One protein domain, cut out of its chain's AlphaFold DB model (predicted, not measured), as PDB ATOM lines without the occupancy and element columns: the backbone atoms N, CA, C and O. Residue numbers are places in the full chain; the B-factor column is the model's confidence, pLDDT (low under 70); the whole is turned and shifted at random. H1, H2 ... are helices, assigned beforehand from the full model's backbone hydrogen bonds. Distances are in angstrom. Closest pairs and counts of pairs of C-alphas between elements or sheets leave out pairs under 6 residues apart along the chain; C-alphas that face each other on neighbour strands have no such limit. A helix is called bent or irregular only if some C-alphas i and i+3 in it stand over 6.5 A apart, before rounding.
ATOM      1  N   LEU A   2     203.564 252.448 221.164       90.06
ATOM      2  CA  LEU A   2     204.248 252.499 219.858       90.06
ATOM      3  C   LEU A   2     203.471 253.234 218.753       90.06
ATOM      4  O   LEU A   2     204.018 254.130 218.132       90.06
ATOM      5  N   ILE A   3     202.189 252.911 218.552       93.31
ATOM      6  CA  ILE A   3     201.360 253.544 217.504       93.31
ATOM      7  C   ILE A   3     201.181 255.049 217.756       93.31
ATOM      8  O   ILE A   3     201.279 255.854 216.839       93.31
ATOM      9  N   LYS A   4     200.980 255.440 219.020       93.25
ATOM     10  CA  LYS A   4     200.923 256.852 219.425       93.25
ATOM     11  C   LYS A   4     202.244 257.567 219.114       93.25
ATOM     12  O   LYS A   4     202.224 258.657 218.561       93.25
ATOM     13  N   ALA A   5     203.379 256.956 219.453       92.25
ATOM     14  CA  ALA A   5     204.692 257.513 219.137       92.25
ATOM     15  C   ALA A   5     204.908 257.628 217.619       92.25
ATOM     16  O   ALA A   5     205.388 258.653 217.153       92.25
ATOM     17  N   ALA A   6     204.497 256.620 216.844       94.44
ATOM     18  CA  ALA A   6     204.555 256.648 215.385       94.44
ATOM     19  C   ALA A   6     203.741 257.808 214.793       94.44
ATOM     20  O   ALA A   6     204.264 258.537 213.957       94.44
ATOM     21  N   TYR A   7     202.524 258.044 215.295       96.44
ATOM     22  CA  TYR A   7     201.726 259.211 214.913       96.44
ATOM     23  C   TYR A   7     202.466 260.526 215.161       96.44
ATOM     24  O   TYR A   7     202.587 261.329 214.244       96.44
ATOM     25  N   PHE A   8     203.014 260.728 216.361       95.69
ATOM     26  CA  PHE A   8     203.715 261.976 216.661       95.69
ATOM     27  C   PHE A   8     204.993 262.154 215.835       95.69
ATOM     28  O   PHE A   8     205.271 263.262 215.388       95.69
ATOM     29  N   ARG A   9     205.733 261.077 215.549       94.44
ATOM     30  CA  ARG A   9     206.862 261.136 214.605       94.44
ATOM     31  C   ARG A   9     206.418 261.533 213.206       94.44
ATOM     32  O   ARG A   9     207.059 262.368 212.581       94.44
ATOM     33  N   HIS A  10     205.320 260.952 212.730       94.31
ATOM     34  CA  HIS A  10     204.752 261.288 211.429       94.31
ATOM     35  C   HIS A  10     204.326 262.764 211.356       94.31
ATOM     36  O   HIS A  10     204.517 263.391 210.321       94.31
ATOM     37  N   THR A  11     203.838 263.347 212.455       93.19
ATOM     38  CA  THR A  11     203.512 264.780 212.533       93.19
ATOM     39  C   THR A  11     204.709 265.678 212.873       93.19
ATOM     40  O   THR A  11     204.524 266.864 213.138       93.19
ATOM     41  N   GLY A  12     205.936 265.142 212.843       92.62
ATOM     42  CA  GLY A  12     207.178 265.911 212.944       92.62
ATOM     43  C   GLY A  12     207.819 265.979 214.333       92.62
ATOM     44  O   GLY A  12     208.817 266.677 214.489       92.62
ATOM     45  N   LYS A  13     207.303 265.267 215.342       92.69
ATOM     46  CA  LYS A  13     207.940 265.201 216.670       92.69
ATOM     47  C   LYS A  13     209.132 264.252 216.668       92.69
ATOM     48  O   LYS A  13     209.021 263.092 216.261       92.69
ATOM     49  N   ALA A  14     210.260 264.702 217.203       88.94
ATOM     50  CA  ALA A  14     211.407 263.838 217.414       88.94
ATOM     51  C   ALA A  14     211.131 262.826 218.547       88.94
ATOM     52  O   ALA A  14     210.340 263.100 219.451       88.94
ATOM     53  N   PRO A  15     211.805 261.660 218.568       84.19
ATOM     54  CA  PRO A  15     211.642 260.673 219.641       84.19
ATOM     55  C   PRO A  15     211.965 261.195 221.049       84.19
ATOM     56  O   PRO A  15     211.503 260.616 222.029       84.19
ATOM     57  N   VAL A  16     212.783 262.246 221.139       88.31
ATOM     58  CA  VAL A  16     213.199 262.884 222.396       88.31
ATOM     59  C   VAL A  16     212.253 263.998 222.838       88.31
ATOM     60  O   VAL A  16     212.339 264.441 223.982       88.31
ATOM     61  N   ASP A  17     211.350 264.443 221.960       88.50
ATOM     62  CA  ASP A  17     210.461 265.552 222.273       88.50
ATOM     63  C   ASP A  17     209.403 265.105 223.287       88.50
ATOM     64  O   ASP A  17     208.744 264.072 223.096       88.50
ATOM     65  N   PRO A  18     209.177 265.883 224.358       89.44
ATOM     66  CA  PRO A  18     208.096 265.590 225.277       89.44
ATOM     67  C   PRO A  18     206.752 265.730 224.556       89.44
ATOM     68  O   PRO A  18     206.481 266.723 223.877       89.44
ATOM     69  N   ILE A  19     205.893 264.728 224.737       90.69
ATOM     70  CA  ILE A  19     204.507 264.750 224.262       90.69
ATOM     71  C   ILE A  19     203.636 265.264 225.407       90.69
ATOM     72  O   ILE A  19     203.429 264.572 226.408       90.69
ATOM     73  N   GLY A  20     203.139 266.486 225.256       91.12
ATOM     74  CA  GLY A  20     202.345 267.191 226.251       91.12
ATOM     75  C   GLY A  20     200.853 267.242 225.927       91.12
ATOM     76  O   GLY A  20     200.357 266.687 224.947       91.12
ATOM     77  N   ARG A  21     200.109 267.966 226.772       92.25
ATOM     78  CA  ARG A  21     198.659 268.166 226.616       92.25
ATOM     79  C   ARG A  21     198.290 268.812 225.278       92.25
ATOM     80  O   ARG A  21     197.361 268.341 224.631       92.25
ATOM     81  N   LEU A  22     199.037 269.834 224.862       93.38
ATOM     82  CA  LEU A  22     198.797 270.543 223.602       93.38
ATOM     83  C   LEU A  22     198.917 269.616 222.389       93.38
ATOM     84  O   LEU A  22     198.112 269.713 221.468       93.38
ATOM     85  N   ASP A  23     199.849 268.663 222.417       94.56
ATOM     86  CA  ASP A  23     200.013 267.682 221.341       94.56
ATOM     87  C   ASP A  23     198.804 266.739 221.251       94.56
ATOM     88  O   ASP A  23     198.346 266.392 220.163       94.56
ATOM     89  N   PHE A  24     198.239 266.346 222.397       93.56
ATOM     90  CA  PHE A  24     197.017 265.541 222.432       93.56
ATOM     91  C   PHE A  24     195.788 266.306 221.949       93.56
ATOM     92  O   PHE A  24     194.936 265.722 221.277       93.56
ATOM     93  N   ASP A  25     195.681 267.588 222.289       93.75
ATOM     94  CA  ASP A  25     194.588 268.429 221.810       93.75
ATOM     95  C   ASP A  25     194.724 268.679 220.298       93.75
ATOM     96  O   ASP A  25     193.745 268.516 219.570       93.75
ATOM     97  N   GLY A  26     195.945 268.893 219.797       94.50
ATOM     98  CA  GLY A  26     196.240 268.933 218.362       94.50
ATOM     99  C   GLY A  26     195.854 267.640 217.637       94.50
ATOM    100  O   GLY A  26     195.177 267.684 216.611       94.50
ATOM    101  N   ALA A  27     196.183 266.475 218.205       95.44
ATOM    102  CA  ALA A  27     195.798 265.181 217.642       95.44
ATOM    103  C   ALA A  27     194.270 264.995 217.562       95.44
ATOM    104  O   ALA A  27     193.758 264.413 216.607       95.44
ATOM    105  N   ARG A  28     193.519 265.503 218.549       94.62
ATOM    106  CA  ARG A  28     192.045 265.471 218.540       94.62
ATOM    107  C   ARG A  28     191.460 266.387 217.472       94.62
ATOM    108  O   ARG A  28     190.533 265.970 216.781       94.62
ATOM    109  N   THR A  29     192.000 267.594 217.327       95.00
ATOM    110  CA  THR A  29     191.612 268.518 216.253       95.00
ATOM    111  C   THR A  29     191.866 267.883 214.890       95.00
ATOM    112  O   THR A  29     190.966 267.836 214.054       95.00
ATOM    113  N   GLN A  30     193.046 267.286 214.701       95.69
ATOM    114  CA  GLN A  30     193.388 266.596 213.460       95.69
ATOM    115  C   GLN A  30     192.459 265.412 213.179       95.69
ATOM    116  O   GLN A  30     192.010 265.239 212.049       95.69
ATOM    117  N   ALA A  31     192.110 264.621 214.198       96.31
ATOM    118  CA  ALA A  31     191.135 263.542 214.051       96.31
ATOM    119  C   ALA A  31     189.779 264.063 213.548       96.31
ATOM    120  O   ALA A  31     189.201 263.467 212.644       96.31
ATOM    121  N   SER A  32     189.311 265.201 214.072       95.25
ATOM    122  CA  SER A  32     188.078 265.843 213.603       95.25
ATOM    123  C   SER A  32     188.167 266.266 212.136       95.25
ATOM    124  O   SER A  32     187.230 266.025 211.382       95.25
ATOM    125  N   HIS A  33     189.285 266.865 211.715       96.12
ATOM    126  CA  HIS A  33     189.493 267.269 210.318       96.12
ATOM    127  C   HIS A  33     189.545 266.073 209.359       96.12
ATOM    128  O   HIS A  33     189.080 266.164 208.228       96.12
ATOM    129  N   LEU A  34     190.082 264.940 209.818       96.12
ATOM    130  CA  LEU A  34     190.197 263.705 209.039       96.12
ATOM    131  C   LEU A  34     188.945 262.813 209.105       96.12
ATOM    132  O   LEU A  34     188.955 261.716 208.549       96.12
ATOM    133  N   GLY A  35     187.885 263.236 209.804       95.38
ATOM    134  CA  GLY A  35     186.671 262.434 209.982       95.38
ATOM    135  C   GLY A  35     186.866 261.176 210.840       95.38
ATOM    136  O   GLY A  35     186.064 260.249 210.767       95.38
ATOM    137  N   VAL A  36     187.923 261.122 211.655       95.94
ATOM    138  CA  VAL A  36     188.198 260.009 212.571       95.94
ATOM    139  C   VAL A  36     187.366 260.181 213.836       95.94
ATOM    140  O   VAL A  36     187.460 261.197 214.530       95.94
ATOM    141  N   ALA A  37     186.571 259.163 214.169       92.50
ATOM    142  CA  ALA A  37     185.717 259.184 215.351       92.50
ATOM    143  C   ALA A  37     186.529 259.425 216.634       92.50
ATOM    144  O   ALA A  37     187.652 258.945 216.788       92.50
ATOM    145  N   LYS A  38     185.954 260.155 217.595       88.62
ATOM    146  CA  LYS A  38     186.638 260.470 218.854       88.62
ATOM    147  C   LYS A  38     186.961 259.191 219.639       88.62
ATOM    148  O   LYS A  38     186.071 258.415 219.980       88.62
ATOM    149  N   GLY A  39     188.235 259.010 219.984       86.31
ATOM    150  CA  GLY A  39     188.687 257.901 220.822       86.31
ATOM    151  C   GLY A  39     188.118 257.953 222.242       86.31
ATOM    152  O   GLY A  39     187.852 259.024 222.790       86.31
ATOM    153  N   ARG A  40     187.984 256.784 222.881       84.50
ATOM    154  CA  ARG A  40     187.404 256.673 224.235       84.50
ATOM    155  C   ARG A  40     188.292 257.292 225.315       84.50
ATOM    156  O   ARG A  40     187.798 257.805 226.311       84.50
ATOM    157  N   ASN A  41     189.608 257.197 225.150       87.12
ATOM    158  CA  ASN A  41     190.618 257.813 226.012       87.12
ATOM    159  C   ASN A  41     191.973 257.852 225.279       87.12
ATOM    160  O   ASN A  41     192.111 257.330 224.175       87.12
ATOM    161  N   LEU A  42     193.000 258.430 225.909       86.12
ATOM    162  CA  LEU A  42     194.331 258.585 225.303       86.12
ATOM    163  C   LEU A  42     195.111 257.268 225.125       86.12
ATOM    164  O   LEU A  42     196.187 257.288 224.527       86.12
ATOM    165  N   HIS A  43     194.611 256.141 225.626       86.44
ATOM    166  CA  HIS A  43     195.189 254.805 225.447       86.44
ATOM    167  C   HIS A  43     194.401 253.947 224.451       86.44
ATOM    168  O   HIS A  43     194.712 252.770 224.298       86.44
ATOM    169  N   ASP A  44     193.401 254.513 223.771       90.12
ATOM    170  CA  ASP A  44     192.621 253.797 222.767       90.12
ATOM    171  C   ASP A  44     193.493 253.489 221.542       90.12
ATOM    172  O   ASP A  44     193.744 254.344 220.693       90.12
ATOM    173  N   VAL A  45     194.018 252.263 221.494       91.31
ATOM    174  CA  VAL A  45     194.974 251.828 220.468       91.31
ATOM    175  C   VAL A  45     194.342 251.896 219.082       91.31
ATOM    176  O   VAL A  45     194.999 252.327 218.139       91.31
ATOM    177  N   ARG A  46     193.056 251.543 218.972       93.25
ATOM    178  CA  ARG A  46     192.320 251.581 217.704       93.25
ATOM    179  C   ARG A  46     192.203 253.000 217.174       93.25
ATOM    180  O   ARG A  46     192.470 253.217 215.998       93.25
ATOM    181  N   TRP A  47     191.869 253.945 218.049       95.00
ATOM    182  CA  TRP A  47     191.778 255.353 217.674       95.00
ATOM    183  C   TRP A  47     193.110 255.892 217.145       95.00
ATOM    184  O   TRP A  47     193.151 256.498 216.079       95.00
ATOM    185  N   TRP A  48     194.216 255.615 217.844       96.19
ATOM    186  CA  TRP A  48     195.541 256.038 217.383       96.19
ATOM    187  C   TRP A  48     195.946 255.386 216.059       96.19
ATOM    188  O   TRP A  48     196.582 256.040 215.237       96.19
ATOM    189  N   THR A  49     195.584 254.119 215.836       96.94
ATOM    190  CA  THR A  49     195.831 253.441 214.558       96.94
ATOM    191  C   THR A  49     195.068 254.104 213.425       96.94
ATOM    192  O   THR A  49     195.663 254.419 212.401       96.94
ATOM    193  N   GLU A  50     193.771 254.336 213.598       97.00
ATOM    194  CA  GLU A  50     192.946 254.974 212.575       97.00
ATOM    195  C   GLU A  50     193.440 256.389 212.261       97.00
ATOM    196  O   GLU A  50     193.609 256.739 211.093       97.00
ATOM    197  N   LEU A  51     193.774 257.161 213.297       97.38
ATOM    198  CA  LEU A  51     194.336 258.495 213.143       97.38
ATOM    199  C   LEU A  51     195.669 258.482 212.379       97.38
ATOM    200  O   LEU A  51     195.853 259.295 211.476       97.38
ATOM    201  N   LEU A  52     196.579 257.552 212.688       97.50
ATOM    202  CA  LEU A  52     197.838 257.387 211.954       97.50
ATOM    203  C   LEU A  52     197.588 257.059 210.475       97.50
ATOM    204  O   LEU A  52     198.155 257.715 209.602       97.50
ATOM    205  N   LEU A  53     196.720 256.082 210.194       97.50
ATOM    206  CA  LEU A  53     196.401 255.660 208.828       97.50
ATOM    207  C   LEU A  53     195.821 256.816 208.000       97.50
ATOM    208  O   LEU A  53     196.267 257.045 206.874       97.50
ATOM    209  N   GLN A  54     194.860 257.561 208.555       97.69
ATOM    210  CA  GLN A  54     194.246 258.690 207.853       97.69
ATOM    211  C   GLN A  54     195.209 259.868 207.700       97.69
ATOM    212  O   GLN A  54     195.264 260.462 206.626       97.69
ATOM    213  N   SER A  55     196.016 260.172 208.722       97.50
ATOM    214  CA  SER A  55     197.014 261.248 208.654       97.50
ATOM    215  C   SER A  55     198.012 261.002 207.526       97.50
ATOM    216  O   SER A  55     198.226 261.867 206.673       97.50
ATOM    217  N   ARG A  56     198.546 259.782 207.452       97.25
ATOM    218  CA  ARG A  56     199.475 259.372 206.397       97.25
ATOM    219  C   ARG A  56     198.850 259.424 205.011       97.25
ATOM    220  O   ARG A  56     199.451 259.966 204.088       97.25
ATOM    221  N   ARG A  57     197.610 258.941 204.879       96.94
ATOM    222  CA  ARG A  57     196.847 259.037 203.629       96.94
ATOM    223  C   ARG A  57     196.640 260.490 203.196       96.94
ATOM    224  O   ARG A  57     196.847 260.796 202.028       96.94
ATOM    225  N   SER A  58     196.267 261.373 204.123       96.75
ATOM    226  CA  SER A  58     196.059 262.799 203.836       96.75
ATOM    227  C   SER A  58     197.348 263.534 203.456       96.75
ATOM    228  O   SER A  58     197.296 264.492 202.696       96.75
ATOM    229  N   SER A  59     198.499 263.045 203.926       95.69
ATOM    230  CA  SER A  59     199.822 263.616 203.642       95.69
ATOM    231  C   SER A  59     200.463 263.059 202.362       95.69
ATOM    232  O   SER A  59     201.610 263.379 202.070       95.69
ATOM    233  N   GLY A  60     199.762 262.198 201.613       96.62
ATOM    234  CA  GLY A  60     200.283 261.592 200.382       96.62
ATOM    235  C   GLY A  60     201.283 260.446 200.590       96.62
ATOM    236  O   GLY A  60     201.875 259.992 199.618       96.62
ATOM    237  N   ASP A  61     201.436 259.941 201.818       95.56
ATOM    238  CA  ASP A  61     202.351 258.840 202.170       95.56
ATOM    239  C   ASP A  61     201.600 257.675 202.861       95.56
ATOM    240  O   ASP A  61     201.874 257.321 204.020       95.56
ATOM    241  N   PRO A  62     200.572 257.093 202.207       96.56
ATOM    242  CA  PRO A  62     199.798 256.008 202.793       96.56
ATOM    243  C   PRO A  62     200.664 254.759 202.979       96.56
ATOM    244  O   PRO A  62     201.495 254.420 202.139       96.56
ATOM    245  N   HIS A  63     200.409 254.000 204.047       95.38
ATOM    246  CA  HIS A  63     200.978 252.658 204.128       95.38
ATOM    247  C   HIS A  63     200.465 251.775 202.980       95.38
ATOM    248  O   HIS A  63     199.317 251.937 202.544       95.38
ATOM    249  N   PRO A  64     201.244 250.761 202.565       96.62
ATOM    250  CA  PRO A  64     200.741 249.710 201.694       96.62
ATOM    251  C   PRO A  64     199.448 249.099 202.249       96.62
ATOM    252  O   PRO A  64     199.345 248.829 203.448       96.62
ATOM    253  N   LEU A  65     198.466 248.840 201.380       94.62
ATOM    254  CA  LEU A  65     197.129 248.386 201.790       94.62
ATOM    255  C   LEU A  65     197.176 247.140 202.689       94.62
ATOM    256  O   LEU A  65     196.509 247.090 203.721       94.62
ATOM    257  N   HIS A  66     198.006 246.157 202.333       95.31
ATOM    258  CA  HIS A  66     198.177 244.935 203.119       95.31
ATOM    259  C   HIS A  66     198.696 245.228 204.536       95.31
ATOM    260  O   HIS A  66     198.227 244.628 205.503       95.31
ATOM    261  N   PHE A  67     199.618 246.184 204.670       95.94
ATOM    262  CA  PHE A  67     200.163 246.594 205.956       95.94
ATOM    263  C   PHE A  67     199.110 247.318 206.794       95.94
ATOM    264  O   PHE A  67     198.933 246.989 207.963       95.94
ATOM    265  N   ALA A  68     198.356 248.242 206.191       95.88
ATOM    266  CA  ALA A  68     197.284 248.963 206.876       95.88
ATOM    267  C   ALA A  68     196.213 248.008 207.437       95.88
ATOM    268  O   ALA A  68     195.784 248.153 208.585       95.88
ATOM    269  N   VAL A  69     195.834 246.985 206.662       96.19
ATOM    270  CA  VAL A  69     194.889 245.941 207.091       96.19
ATOM    271  C   VAL A  69     195.449 245.131 208.265       96.19
ATOM    272  O   VAL A  69     194.746 244.917 209.256       96.19
ATOM    273  N   GLN A  70     196.716 244.706 208.198       96.38
ATOM    274  CA  GLN A  70     197.353 243.973 209.297       96.38
ATOM    275  C   GLN A  70     197.484 244.834 210.557       96.38
ATOM    276  O   GLN A  70     197.133 244.383 211.648       96.38
ATOM    277  N   LEU A  71     197.906 246.090 210.415       96.00
ATOM    278  CA  LEU A  71     198.016 247.034 211.520       96.00
ATOM    279  C   LEU A  71     196.669 247.213 212.230       96.00
ATOM    280  O   LEU A  71     196.602 247.100 213.454       96.00
ATOM    281  N   ALA A  72     195.585 247.419 211.478       95.25
ATOM    282  CA  ALA A  72     194.240 247.526 212.039       95.25
ATOM    283  C   ALA A  72     193.806 246.237 212.763       95.25
ATOM    284  O   ALA A  72     193.249 246.305 213.864       95.25
ATOM    285  N   LYS A  73     194.100 245.061 212.186       94.94
ATOM    286  CA  LYS A  73     193.818 243.750 212.796       94.94
ATOM    287  C   LYS A  73     194.520 243.601 214.150       94.94
ATOM    288  O   LYS A  73     193.862 243.299 215.146       94.94
ATOM    289  N   PHE A  74     195.830 243.834 214.209       94.12
ATOM    290  CA  PHE A  74     196.602 243.656 215.440       94.12
ATOM    291  C   PHE A  74     196.294 244.733 216.485       94.12
ATOM    292  O   PHE A  74     196.164 244.416 217.666       94.12
ATOM    293  N   ALA A  75     196.066 245.984 216.076       93.12
ATOM    294  CA  ALA A  75     195.607 247.037 216.981       93.12
ATOM    295  C   ALA A  75     194.255 246.698 217.633       93.12
ATOM    296  O   ALA A  75     194.072 246.914 218.833       93.12
ATOM    297  N   ARG A  76     193.318 246.125 216.862       91.00
ATOM    298  CA  ARG A  76     192.034 245.638 217.383       91.00
ATOM    299  C   ARG A  76     192.225 244.497 218.380       91.00
ATOM    300  O   ARG A  76     191.603 244.542 219.438       91.00
ATOM    301  N   ALA A  77     193.086 243.526 218.072       89.44
ATOM    302  CA  ALA A  77     193.386 242.419 218.976       89.44
ATOM    303  C   ALA A  77     193.952 242.918 220.317       89.44
ATOM    304  O   ALA A  77     193.506 242.472 221.371       89.44
ATOM    305  N   VAL A  78     194.864 243.898 220.297       88.88
ATOM    306  CA  VAL A  78     195.376 244.519 221.530       88.88
ATOM    307  C   VAL A  78     194.263 245.228 222.302       88.88
ATOM    308  O   VAL A  78     194.124 244.996 223.498       88.88
ATOM    309  N   ASP A  79     193.454 246.073 221.655       87.25
ATOM    310  CA  ASP A  79     192.395 246.823 222.350       87.25
ATOM    311  C   ASP A  79     191.326 245.910 222.973       87.25
ATOM    312  O   ASP A  79     190.852 246.203 224.068       87.25
ATOM    313  N   GLN A  80     190.969 244.800 222.320       83.94
ATOM    314  CA  GLN A  80     189.992 243.838 222.845       83.94
ATOM    315  C   GLN A  80     190.537 243.095 224.072       83.94
ATOM    316  O   GLN A  80     189.949 243.173 225.151       83.94
ATOM    317  N   ASN A  81     191.714 242.474 223.950       76.94
ATOM    318  CA  ASN A  81     192.288 241.667 225.031       76.94
ATOM    319  C   ASN A  81     192.799 242.525 226.207       76.94
ATOM    320  O   ASN A  81     192.800 242.091 227.354       76.94
ATOM    321  N   TRP A  82     193.191 243.780 225.966       74.31
ATOM    322  CA  TRP A  82     193.576 244.694 227.046       74.31
ATOM    323  C   TRP A  82     192.379 245.144 227.902       74.31
ATOM    324  O   TRP A  82     192.533 245.428 229.094       74.31
ATOM    325  N   ARG A  83     191.177 245.223 227.314       64.69
ATOM    326  CA  ARG A  83     189.955 245.668 228.004       64.69
ATOM    327  C   ARG A  83     189.311 244.591 228.856       64.69
ATOM    328  O   ARG A  83     188.854 244.923 229.946       64.69
ATOM    329  N   GLU A  84     189.249 243.361 228.364       52.41
ATOM    330  CA  GLU A  84     188.462 242.312 229.017       52.41
ATOM    331  C   GLU A  84     189.167 241.695 230.227       52.41
ATOM    332  O   GLU A  84     188.506 241.371 231.209       52.41
ATOM    333  N   THR A  85     190.497 241.597 230.228       50.75
ATOM    334  CA  THR A  85     191.175 240.690 231.172       50.75
ATOM    335  C   THR A  85     192.261 241.316 232.040       50.75
ATOM    336  O   THR A  85     192.468 240.870 233.166       50.75
ATOM    337  N   LEU A  86     192.923 242.389 231.597       52.84
ATOM    338  CA  LEU A  86     194.018 243.001 232.371       52.84
ATOM    339  C   LEU A  86     193.582 244.194 233.228       52.84
ATOM    340  O   LEU A  86     194.123 244.399 234.315       52.84
ATOM    341  N   ARG A  87     192.600 244.980 232.771       51.66
ATOM    342  CA  ARG A  87     192.199 246.218 233.460       51.66
ATOM    343  C   ARG A  87     191.279 245.988 234.658       51.66
ATOM    344  O   ARG A  87     191.408 246.706 235.644       51.66
ATOM    345  N   TYR A  88     190.365 245.020 234.577       55.94
ATOM    346  CA  TYR A  88     189.330 244.840 235.601       55.94
ATOM    347  C   TYR A  88     189.620 243.721 236.603       55.94
ATOM    348  O   TYR A  88     188.940 243.669 237.619       55.94
ATOM    349  N   ARG A  89     190.635 242.869 236.376       54.09
ATOM    350  CA  ARG A  89     191.041 241.746 237.260       54.09
ATOM    351  C   ARG A  89     189.903 240.803 237.699       54.09
ATOM    352  O   ARG A  89     190.132 239.934 238.532       54.09
ATOM    353  N   THR A  90     188.702 240.952 237.151       57.78
ATOM    354  CA  THR A  90     187.504 240.205 237.542       57.78
ATOM    355  C   THR A  90     187.462 238.828 236.893       57.78
ATOM    356  O   THR A  90     186.961 237.899 237.514       57.78
ATOM    357  N   ASN A  91     188.073 238.669 235.711       63.16
ATOM    358  CA  ASN A  91     188.208 237.394 235.010       63.16
ATOM    359  C   ASN A  91     189.684 237.097 234.719       63.16
ATOM    360  O   ASN A  91     190.402 237.940 234.178       63.16
ATOM    361  N   ARG A  92     190.146 235.888 235.066       71.19
ATOM    362  CA  ARG A  92     191.458 235.401 234.618       71.19
ATOM    363  C   ARG A  92     191.412 235.240 233.095       71.19
ATOM    364  O   ARG A  92     190.513 234.545 232.624       71.19
ATOM    365  N   PRO A  93     192.351 235.829 232.334       74.69
ATOM    366  CA  PRO A  93     192.400 235.598 230.902       74.69
ATOM    367  C   PRO A  93     192.602 234.129 230.584       74.69
ATOM    368  O   PRO A  93     193.403 233.436 231.218       74.69
ATOM    369  N   SER A  94     191.902 233.676 229.555       83.00
ATOM    370  CA  SER A  94     192.201 232.412 228.918       83.00
ATOM    371  C   SER A  94     193.593 232.466 228.288       83.00
ATOM    372  O   SER A  94     194.099 233.510 227.866       83.00
ATOM    373  N   ARG A  95     194.214 231.293 228.167       84.06
ATOM    374  CA  ARG A  95     195.498 231.144 227.479       84.06
ATOM    375  C   ARG A  95     195.456 231.695 226.046       84.06
ATOM    376  O   ARG A  95     196.412 232.333 225.622       84.06
ATOM    377  N   LYS A  96     194.335 231.516 225.338       84.94
ATOM    378  CA  LYS A  96     194.155 231.993 223.956       84.94
ATOM    379  C   LYS A  96     194.157 233.520 223.856       84.94
ATOM    380  O   LYS A  96     194.760 234.061 222.936       84.94
ATOM    381  N   GLU A  97     193.517 234.217 224.794       82.50
ATOM    382  CA  GLU A  97     193.518 235.689 224.840       82.50
ATOM    383  C   GLU A  97     194.924 236.237 225.106       82.50
ATOM    384  O   GLU A  97     195.361 237.185 224.451       82.50
ATOM    385  N   LEU A  98     195.673 235.600 226.018       83.94
ATOM    386  CA  LEU A  98     197.071 235.952 226.284       83.94
ATOM    387  C   LEU A  98     197.962 235.724 225.060       83.94
ATOM    388  O   LEU A  98     198.765 236.596 224.726       83.94
ATOM    389  N   GLU A  99     197.824 234.580 224.391       88.00
ATOM    390  CA  GLU A  99     198.577 234.254 223.176       88.00
ATOM    391  C   GLU A  99     198.271 235.262 222.057       88.00
ATOM    392  O   GLU A  99     199.200 235.846 221.500       88.00
ATOM    393  N   ALA A 100     196.994 235.567 221.807       87.31
ATOM    394  CA  ALA A 100     196.580 236.536 220.790       87.31
ATOM    395  C   ALA A 100     197.068 237.964 221.092       87.31
ATOM    396  O   ALA A 100     197.546 238.670 220.200       87.31
ATOM    397  N   ALA A 101     196.978 238.403 222.351       86.50
ATOM    398  CA  ALA A 101     197.499 239.700 222.770       86.50
ATOM    399  C   ALA A 101     199.023 239.769 222.608       86.50
ATOM    400  O   ALA A 101     199.553 240.767 222.113       86.50
ATOM    401  N   THR A 102     199.726 238.699 222.988       89.12
ATOM    402  CA  THR A 102     201.185 238.602 222.875       89.12
ATOM    403  C   THR A 102     201.622 238.644 221.417       89.12
ATOM    404  O   THR A 102     202.494 239.439 221.073       89.12
ATOM    405  N   GLU A 103     200.989 237.855 220.548       92.50
ATOM    406  CA  GLU A 103     201.252 237.853 219.108       92.50
ATOM    407  C   GLU A 103     201.051 239.251 218.514       92.50
ATOM    408  O   GLU A 103     201.923 239.767 217.811       92.50
ATOM    409  N   ALA A 104     199.943 239.914 218.856       90.69
ATOM    410  CA  ALA A 104     199.642 241.242 218.347       90.69
ATOM    411  C   ALA A 104     200.659 242.299 218.796       90.69
ATOM    412  O   ALA A 104     201.108 243.118 217.990       90.69
ATOM    413  N   VAL A 105     201.069 242.268 220.066       90.69
ATOM    414  CA  VAL A 105     202.113 243.162 220.583       90.69
ATOM    415  C   VAL A 105     203.454 242.878 219.911       90.69
ATOM    416  O   VAL A 105     204.133 243.815 219.487       90.69
ATOM    417  N   GLN A 106     203.832 241.608 219.761       93.81
ATOM    418  CA  GLN A 106     205.075 241.230 219.092       93.81
ATOM    419  C   GLN A 106     205.089 241.671 217.629       93.81
ATOM    420  O   GLN A 106     206.106 242.191 217.167       93.81
ATOM    421  N   TRP A 107     203.973 241.526 216.912       94.88
ATOM    422  CA  TRP A 107     203.860 242.017 215.543       94.88
ATOM    423  C   TRP A 107     204.070 243.536 215.485       94.88
ATOM    424  O   TRP A 107     204.870 244.007 214.677       94.88
ATOM    425  N   LEU A 108     203.444 244.308 216.380       92.25
ATOM    426  CA  LEU A 108     203.625 245.765 216.438       92.25
ATOM    427  C   LEU A 108     205.076 246.171 216.737       92.25
ATOM    428  O   LEU A 108     205.568 247.136 216.158       92.25
ATOM    429  N   ILE A 109     205.766 245.438 217.616       92.69
ATOM    430  CA  ILE A 109     207.179 245.686 217.937       92.69
ATOM    431  C   ILE A 109     208.066 245.408 216.719       92.69
ATOM    432  O   ILE A 109     208.873 246.259 216.345       92.69
ATOM    433  N   ARG A 110     207.904 244.248 216.067       94.12
ATOM    434  CA  ARG A 110     208.713 243.858 214.896       94.12
ATOM    435  C   ARG A 110     208.546 244.826 213.728       94.12
ATOM    436  O   ARG A 110     209.499 245.082 213.001       94.12
ATOM    437  N   ASN A 111     207.352 245.394 213.583       93.00
ATOM    438  CA  ASN A 111     207.016 246.305 212.496       93.00
ATOM    439  C   ASN A 111     207.122 247.787 212.885       93.00
ATOM    440  O   ASN A 111     206.715 248.645 212.108       93.00
ATOM    441  N   TYR A 112     207.696 248.123 214.046       88.88
ATOM    442  CA  TYR A 112     207.732 249.496 214.566       88.88
ATOM    443  C   TYR A 112     208.379 250.526 213.624       88.88
ATOM    444  O   TYR A 112     208.031 251.705 213.663       88.88
ATOM    445  N   ARG A 113     209.329 250.094 212.785       88.88
ATOM    446  CA  ARG A 113     209.984 250.956 211.784       88.88
ATOM    447  C   ARG A 113     209.087 251.287 210.591       88.88
ATOM    448  O   ARG A 113     209.363 252.254 209.897       88.88
ATOM    449  N   MET A 114     208.056 250.481 210.357       88.56
ATOM    450  CA  MET A 114     207.081 250.673 209.284       88.56
ATOM    451  C   MET A 114     205.804 251.368 209.765       88.56
ATOM    452  O   MET A 114     204.920 251.582 208.943       88.56
ATOM    453  N   LEU A 115     205.694 251.687 211.064       86.31
ATOM    454  CA  LEU A 115     204.640 252.533 211.640       86.31
ATOM    455  C   LEU A 115     205.000 254.015 211.472       86.31
ATOM    456  O   LEU A 115     204.195 254.740 210.852       86.31
TER     457      LEU A 115
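AT A GLANCE: This is residues 2 to 115 of the 115 residues of an uncharacterized protein of Planctomycetes bacterium (UniProt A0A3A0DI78). Two helices, H3 and H4, make an antiparallel helical hairpin; H1 packs on H3, and H5 folds back over H4, so that contacts run from H1 to H3 to H4 to H5. H2 sits beside this body at a steep angle to H3, near H1 and H3, while the ends of H4 and H5 that meet at the link of residues 87 to 94 lie at the other end of the long axis. The printed part has 114 residues with five named helices, H1 to H5 in chain order, and no named strand: the class is all helix. It is compact, with a radius of gyration of the C-alphas of 14.7 A and spans of 41 by 30 by 29 A.

IN THESE COORDINATES: Find C-alpha 2 at (204.248, 252.499, 219.858); here H1 begins and runs over residues 2 to 10. Go on to residues 21 to 33 for H2, 18.7 A from first to last C-alpha. H3 takes residues 45 to 58 and is 20.0 A long. At C-alpha 65, (197.129, 248.386, 201.790), you meet H4, the longest helix, residues 65 to 86, 31.2 A; it is irregular, but only just, with C-alphas 83 and 86 at 6.53 A. H5, residues 95 to 110, is 22.2 A long and ends at C-alpha 110, (208.713, 243.858, 214.896).

HOW THE PARTS SIT: Start at H1, which touches H3: the closest C-alphas, of Tyr 7 and Leu 52, are 5.2 A apart, at a shallow tilt of 24 degrees, the same way. H1 and H2 are near each other, with 6 pairs of C-alphas within 10 A. H2 is close to H3 but not clearly touching, at a steep tilt of 63 degrees; the closest C-alphas, of Ala 31 and Leu 51, are 6.0 A apart. H3 and H4 form a hairpin and touch at Arg 46 and Ala 75, their closest C-alphas, 5.7 A apart, at a shallow tilt of 20 degrees, opposite ways. H4 and H5 form a second hairpin, at a steep tilt of 44 degrees; Phe 74 and Ala 104 have the closest C-alphas, 4.8 A apart. H5 is close to H1 but not clearly touching, with C-alphas 2 and 108 at 7.6 A. H3 and H5 are apart. In H1, H2, H3 and H5 every O i to N i+4 pair is within hydrogen-bond range; in H4, 16 of 18 are.

THE WHOLE: Look for the two C-alphas farthest apart at Gly 60 and Thr 90, 44.7 A. The printed part has no cut. The link from H2 to H3, 11 residues, is long; the other three are short. The mean pLDDT of the printed part is 88.9, and it falls under 70 at residues 83 to 91, of which 83 to 86 belong to H4.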